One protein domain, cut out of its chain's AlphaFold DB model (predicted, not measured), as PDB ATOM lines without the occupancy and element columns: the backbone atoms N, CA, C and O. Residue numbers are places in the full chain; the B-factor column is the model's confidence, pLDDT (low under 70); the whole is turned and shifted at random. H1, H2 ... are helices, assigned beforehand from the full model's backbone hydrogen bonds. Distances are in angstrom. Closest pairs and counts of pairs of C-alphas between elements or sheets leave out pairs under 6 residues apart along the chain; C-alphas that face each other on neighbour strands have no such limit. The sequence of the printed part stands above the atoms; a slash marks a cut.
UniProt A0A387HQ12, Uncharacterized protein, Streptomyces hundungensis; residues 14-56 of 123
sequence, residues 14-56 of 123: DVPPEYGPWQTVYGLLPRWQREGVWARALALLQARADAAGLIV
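Overview. This is residues 14 to 56 of the 123 residues of an uncharacterized protein of Streptomyces hundungensis (UniProt A0A387HQ12). Two helices, H1 and then H2, meet near their ends through a tight turn and make a wide, open V, with an end stretch at each far tip folding off to one side. Nothing packs between the two arms. You have 43 printed residues, all helix by class, extended with a radius of gyration of the C-alphas of 14.7 A, and flat with spans of 39 by 23 by 11 A.

Arrangement. Go first past residues 16 to 21, which stand free, to H1, residues 22 to 34; a tight link then leads to H2, residues 37 to 51. The helices are close but not clearly touching, with the closest C-alphas, those of Trp 32 and Trp 38, 6.8 A apart. They run the same way at a steep tilt of 70.0 degrees, only just short of about perpendicular. Check the backbone: in H2 every O i to N i+4 pair is within hydrogen-bond range, in H1 7 of 9.

Along the chain. Find C-alpha 22 at (-35.867, -19.048, -17.634); from there H1 runs 19.2 A. H2 runs 21.0 A to C-alpha 51 at (-42.504, 16.443, -15.677).

Size, cuts and confidence. The two C-alphas farthest apart, of Pro 21 and Val 56, are 40.6 A apart. The printed part has no cut, and no printed residue has pLDDT under 70.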
ATOM      1  N   ASP A  14     -37.741 -20.258 -24.465       84.69
ATOM      2  CA  ASP A  14     -37.124 -19.470 -25.540       84.69
ATOM      3  C   ASP A  14     -36.667 -18.083 -25.054       84.69
ATOM      4  O   ASP A  14     -36.440 -17.173 -25.851       84.69
ATOM      5  N   VAL A  15     -36.551 -17.890 -23.734       83.81
ATOM      6  CA  VAL A  15     -36.010 -16.654 -23.160       83.81
ATOM      7  C   VAL A  15     -34.538 -16.502 -23.571       83.81
ATOM      8  O   VAL A  15     -33.762 -17.443 -23.378       83.81
ATOM      9  N   PRO A  16     -34.138 -15.336 -24.115       87.62
ATOM     10  CA  PRO A  16     -32.757 -15.106 -24.505       87.62
ATOM     11  C   PRO A  16     -31.775 -15.298 -23.334       87.62
ATOM     12  O   PRO A  16     -32.089 -14.888 -22.208       87.62
ATOM     13  N   PRO A  17     -30.590 -15.899 -23.561       85.38
ATOM     14  CA  PRO A  17     -29.642 -16.227 -22.493       85.38
ATOM     15  C   PRO A  17     -29.188 -15.031 -21.646       85.38
ATOM     16  O   PRO A  17     -28.850 -15.207 -20.476       85.38
ATOM     17  N   GLU A  18     -29.198 -13.815 -22.200       92.19
ATOM     18  CA  GLU A  18     -28.851 -12.573 -21.502       92.19
ATOM     19  C   GLU A  18     -29.768 -12.252 -20.313       92.19
ATOM     20  O   GLU A  18     -29.352 -11.547 -19.394       92.19
ATOM     21  N   TYR A  19     -30.987 -12.799 -20.284       82.88
ATOM     22  CA  TYR A  19     -31.917 -12.654 -19.159       82.88
ATOM     23  C   TYR A  19     -31.703 -13.703 -18.059       82.88
ATOM     24  O   TYR A  19     -32.354 -13.647 -17.013       82.88
ATOM     25  N   GLY A  20     -30.775 -14.641 -18.263       87.94
ATOM     26  CA  GLY A  20     -30.472 -15.713 -17.325       87.94
ATOM     27  C   GLY A  20     -31.441 -16.899 -17.409       87.94
ATOM     28  O   GLY A  20     -32.185 -17.050 -18.380       87.94
ATOM     29  N   PRO A  21     -31.422 -17.794 -16.404       88.81
ATOM     30  CA  PRO A  21     -32.237 -19.004 -16.412       88.81
ATOM     31  C   PRO A  21     -33.733 -18.687 -16.477       88.81
ATOM     32  O   PRO A  21     -34.263 -17.937 -15.653       88.81
ATOM     33  N   TRP A  22     -34.442 -19.309 -17.420       86.50
ATOM     34  CA  TRP A  22     -35.867 -19.048 -17.634       86.50
ATOM     35  C   TRP A  22     -36.736 -19.324 -16.399       86.50
ATOM     36  O   TRP A  22     -37.760 -18.673 -16.230       86.50
ATOM     37  N   GLN A  23     -36.338 -20.250 -15.518       86.75
ATOM     38  CA  GLN A  23     -37.046 -20.539 -14.265       86.75
ATOM     39  C   GLN A  23     -37.032 -19.329 -13.328       86.75
ATOM     40  O   GLN A  23     -38.030 -19.024 -12.678       86.75
ATOM     41  N   THR A  24     -35.908 -18.612 -13.282       86.94
ATOM     42  CA  THR A  24     -35.768 -17.390 -12.490       86.94
ATOM     43  C   THR A  24     -36.644 -16.287 -13.066       86.94
ATOM     44  O   THR A  24     -37.388 -15.653 -12.324       86.94
ATOM     45  N   VAL A  25     -36.617 -16.100 -14.389       85.31
ATOM     46  CA  VAL A  25     -37.469 -15.117 -15.078       85.31
ATOM     47  C   VAL A  25     -38.952 -15.435 -14.868       85.31
ATOM     48  O   VAL A  25     -39.736 -14.545 -14.541       85.31
ATOM     49  N   TYR A  26     -39.321 -16.711 -14.973       84.25
ATOM     50  CA  TYR A  26     -40.670 -17.189 -14.701       84.25
ATOM     51  C   TYR A  26     -41.108 -16.877 -13.266       84.25
ATOM     52  O   TYR A  26     -42.187 -16.328 -13.082       84.25
ATOM     53  N   GLY A  27     -40.269 -17.150 -12.260       84.94
ATOM     54  CA  GLY A  27     -40.578 -16.868 -10.853       84.94
ATOM     55  C   GLY A  27     -40.595 -15.376 -10.493       84.94
ATOM     56  O   GLY A  27     -41.306 -14.962  -9.574       84.94
ATOM     57  N   LEU A  28     -39.859 -14.537 -11.229       87.00
ATOM     58  CA  LEU A  28     -39.867 -13.083 -11.036       87.00
ATOM     59  C   LEU A  28     -41.209 -12.456 -11.412       87.00
ATOM     60  O   LEU A  28     -41.664 -11.549 -10.717       87.00
ATOM     61  N   LEU A  29     -41.859 -12.942 -12.472       82.50
ATOM     62  CA  LEU A  29     -43.120 -12.378 -12.946       82.50
ATOM     63  C   LEU A  29     -44.223 -12.346 -11.862       82.50
ATOM     64  O   LEU A  29     -44.709 -11.249 -11.567       82.50
ATOM     65  N   PRO A  30     -44.621 -13.473 -11.233       80.44
ATOM     66  CA  PRO A  30     -45.640 -13.460 -10.190       80.44
ATOM     67  C   PRO A  30     -45.162 -12.688  -8.958       80.44
ATOM     68  O   PRO A  30     -45.951 -11.977  -8.341       80.44
ATOM     69  N   ARG A  31     -43.868 -12.747  -8.616       84.94
ATOM     70  CA  ARG A  31     -43.304 -11.961  -7.511       84.94
ATOM     71  C   ARG A  31     -43.511 -10.459  -7.720       84.94
ATOM     72  O   ARG A  31     -44.029  -9.787  -6.835       84.94
ATOM     73  N   TRP A  32     -43.169  -9.944  -8.896       87.00
ATOM     74  CA  TRP A  32     -43.320  -8.529  -9.244       87.00
ATOM     75  C   TRP A  32     -44.775  -8.087  -9.340       87.00
ATOM     76  O   TRP A  32     -45.096  -6.968  -8.939       87.00
ATOM     77  N   GLN A  33     -45.657  -8.959  -9.835       82.12
ATOM     78  CA  GLN A  33     -47.098  -8.707  -9.811       82.12
ATOM     79  C   GLN A  33     -47.594  -8.485  -8.378       82.12
ATOM     80  O   GLN A  33     -48.286  -7.505  -8.118       82.12
ATOM     81  N   ARG A  34     -47.177  -9.334  -7.435       79.44
ATOM     82  CA  ARG A  34     -47.588  -9.248  -6.024       79.44
ATOM     83  C   ARG A  34     -46.975  -8.066  -5.289       79.44
ATOM     84  O   ARG A  34     -47.644  -7.424  -4.491       79.44
ATOM     85  N   GLU A  35     -45.703  -7.779  -5.550       86.81
ATOM     86  CA  GLU A  35     -44.993  -6.634  -4.969       86.81
ATOM     87  C   GLU A  35     -45.463  -5.287  -5.564       86.81
ATOM     88  O   GLU A  35     -44.986  -4.227  -5.156       86.81
ATOM     89  N   GLY A  36     -46.389  -5.302  -6.534       86.31
ATOM     90  CA  GLY A  36     -46.907  -4.098  -7.181       86.31
ATOM     91  C   GLY A  36     -45.858  -3.373  -8.028       86.31
ATOM     92  O   GLY A  36     -45.992  -2.179  -8.297       86.31
ATOM     93  N   VAL A  37     -44.802  -4.077  -8.453       90.81
ATOM     94  CA  VAL A  37     -43.675  -3.503  -9.204       90.81
ATOM     95  C   VAL A  37     -44.161  -2.865 -10.499       90.81
ATOM     96  O   VAL A  37     -43.736  -1.761 -10.824       90.81
ATOM     97  N   TRP A  38     -45.102  -3.501 -11.198       86.31
ATOM     98  CA  TRP A  38     -45.679  -2.962 -12.431       86.31
ATOM     99  C   TRP A  38     -46.425  -1.646 -12.207       86.31
ATOM    100  O   TRP A  38     -46.206  -0.691 -12.949       86.31
ATOM    101  N   ALA A  39     -47.238  -1.562 -11.150       88.00
ATOM    102  CA  ALA A  39     -47.953  -0.336 -10.799       88.00
ATOM    103  C   ALA A  39     -46.975   0.796 -10.444       88.00
ATOM    104  O   ALA A  39     -47.125   1.925 -10.908       88.00
ATOM    105  N   ARG A  40     -45.917   0.485  -9.684       92.12
ATOM    106  CA  ARG A  40     -44.858   1.448  -9.348       92.12
ATOM    107  C   ARG A  40     -44.073   1.898 -10.578       92.12
ATOM    108  O   ARG A  40     -43.790   3.084 -10.714       92.12
ATOM    109  N   ALA A  41     -43.719   0.973 -11.467       91.31
ATOM    110  CA  ALA A  41     -43.014   1.283 -12.704       91.31
ATOM    111  C   ALA A  41     -43.853   2.204 -13.600       91.31
ATOM    112  O   ALA A  41     -43.334   3.205 -14.091       91.31
ATOM    113  N   LEU A  42     -45.150   1.914 -13.744       88.94
ATOM    114  CA  LEU A  42     -46.086   2.765 -14.473       88.94
ATOM    115  C   LEU A  42     -46.155   4.173 -13.865       88.94
ATOM    116  O   LEU A  42     -45.949   5.144 -14.586       88.94
ATOM    117  N   ALA A  43     -46.347   4.284 -12.547       89.44
ATOM    118  CA  ALA A  43     -46.410   5.576 -11.860       89.44
ATOM    119  C   ALA A  43     -45.127   6.406 -12.049       89.44
ATOM    120  O   ALA A  43     -45.185   7.610 -12.289       89.44
ATOM    121  N   LEU A  44     -43.952   5.767 -12.001       92.12
ATOM    122  CA  LEU A  44     -42.673   6.441 -12.250       92.12
ATOM    123  C   LEU A  44     -42.533   6.916 -13.700       92.12
ATOM    124  O   LEU A  44     -41.990   7.993 -13.944       92.12
ATOM    125  N   LEU A  45     -42.992   6.123 -14.669       88.88
ATOM    126  CA  LEU A  45     -42.979   6.511 -16.080       88.88
ATOM    127  C   LEU A  45     -43.945   7.668 -16.350       88.88
ATOM    128  O   LEU A  45     -43.582   8.596 -17.071       88.88
ATOM    129  N   GLN A  46     -45.124   7.649 -15.730       87.88
ATOM    130  CA  GLN A  46     -46.095   8.738 -15.797       87.88
ATOM    131  C   GLN A  46     -45.537  10.023 -15.197       87.88
ATOM    132  O   GLN A  46     -45.537  11.039 -15.876       87.88
ATOM    133  N   ALA A  47     -44.972   9.972 -13.988       87.50
ATOM    134  CA  ALA A  47     -44.372  11.143 -13.348       87.50
ATOM    135  C   ALA A  47     -43.240  11.754 -14.193       87.50
ATOM    136  O   ALA A  47     -43.124  12.972 -14.296       87.50
ATOM    137  N   ARG A  48     -42.417  10.920 -14.847       87.56
ATOM    138  CA  ARG A  48     -41.384  11.400 -15.781       87.56
ATOM    139  C   ARG A  48     -41.975  12.034 -17.037       87.56
ATOM    140  O   ARG A  48     -41.431  13.021 -17.518       87.56
ATOM    141  N   ALA A  49     -43.043  11.459 -17.583       85.75
ATOM    142  CA  ALA A  49     -43.709  12.009 -18.755       85.75
ATOM    143  C   ALA A  49     -44.433  13.326 -18.430       85.75
ATOM    144  O   ALA A  49     -44.332  14.262 -19.218       85.75
ATOM    145  N   ASP A  50     -45.079  13.422 -17.268       84.56
ATOM    146  CA  ASP A  50     -45.723  14.638 -16.762       84.56
ATOM    147  C   ASP A  50     -44.702  15.766 -16.565       84.56
ATOM    148  O   ASP A  50     -44.844  16.846 -17.133       84.56
ATOM    149  N   ALA A  51     -43.588  15.479 -15.879       86.12
ATOM    150  CA  ALA A  51     -42.504  16.443 -15.677       86.12
ATOM    151  C   ALA A  51     -41.869  16.935 -16.992       86.12
ATOM    152  O   ALA A  51     -41.340  18.042 -17.052       86.12
ATOM    153  N   ALA A  52     -41.916  16.118 -18.048       86.19
ATOM    154  CA  ALA A  52     -41.446  16.475 -19.383       86.19
ATOM    155  C   ALA A  52     -42.519  17.175 -20.246       86.19
ATOM    156  O   ALA A  52     -42.252  17.470 -21.410       86.19
ATOM    157  N   GLY A  53     -43.728  17.411 -19.717       83.75
ATOM    158  CA  GLY A  53     -44.852  17.992 -20.458       83.75
ATOM    159  C   GLY A  53     -45.374  17.094 -21.583       83.75
ATOM    160  O   GLY A  53     -45.958  17.580 -22.545       83.75
ATOM    161  N   LEU A  54     -45.125  15.784 -21.494       81.00
ATOM    162  CA  LEU A  54     -45.475  14.799 -22.520       81.00
ATOM    163  C   LEU A  54     -46.844  14.145 -22.285       81.00
ATOM    164  O   LEU A  54     -47.190  13.234 -23.031       81.00
ATOM    165  N   ILE A  55     -47.573  14.537 -21.237       76.19
ATOM    166  CA  ILE A  55     -48.938  14.079 -20.953       76.19
ATOM    167  C   ILE A  55     -49.891  15.242 -21.236       76.19
ATOM    168  O   ILE A  55     -49.873  16.247 -20.528       76.19
ATOM    169  N   VAL A  56     -50.732  15.109 -22.260       75.31
ATOM    170  CA  VAL A  56     -51.902  15.967 -22.474       75.31
ATOM    171  C   VAL A  56     -53.083  15.374 -21.697       75.31
ATOM    172  O   VAL A  56     -53.221  14.171 -21.565       75.31
TER     173      VAL A  56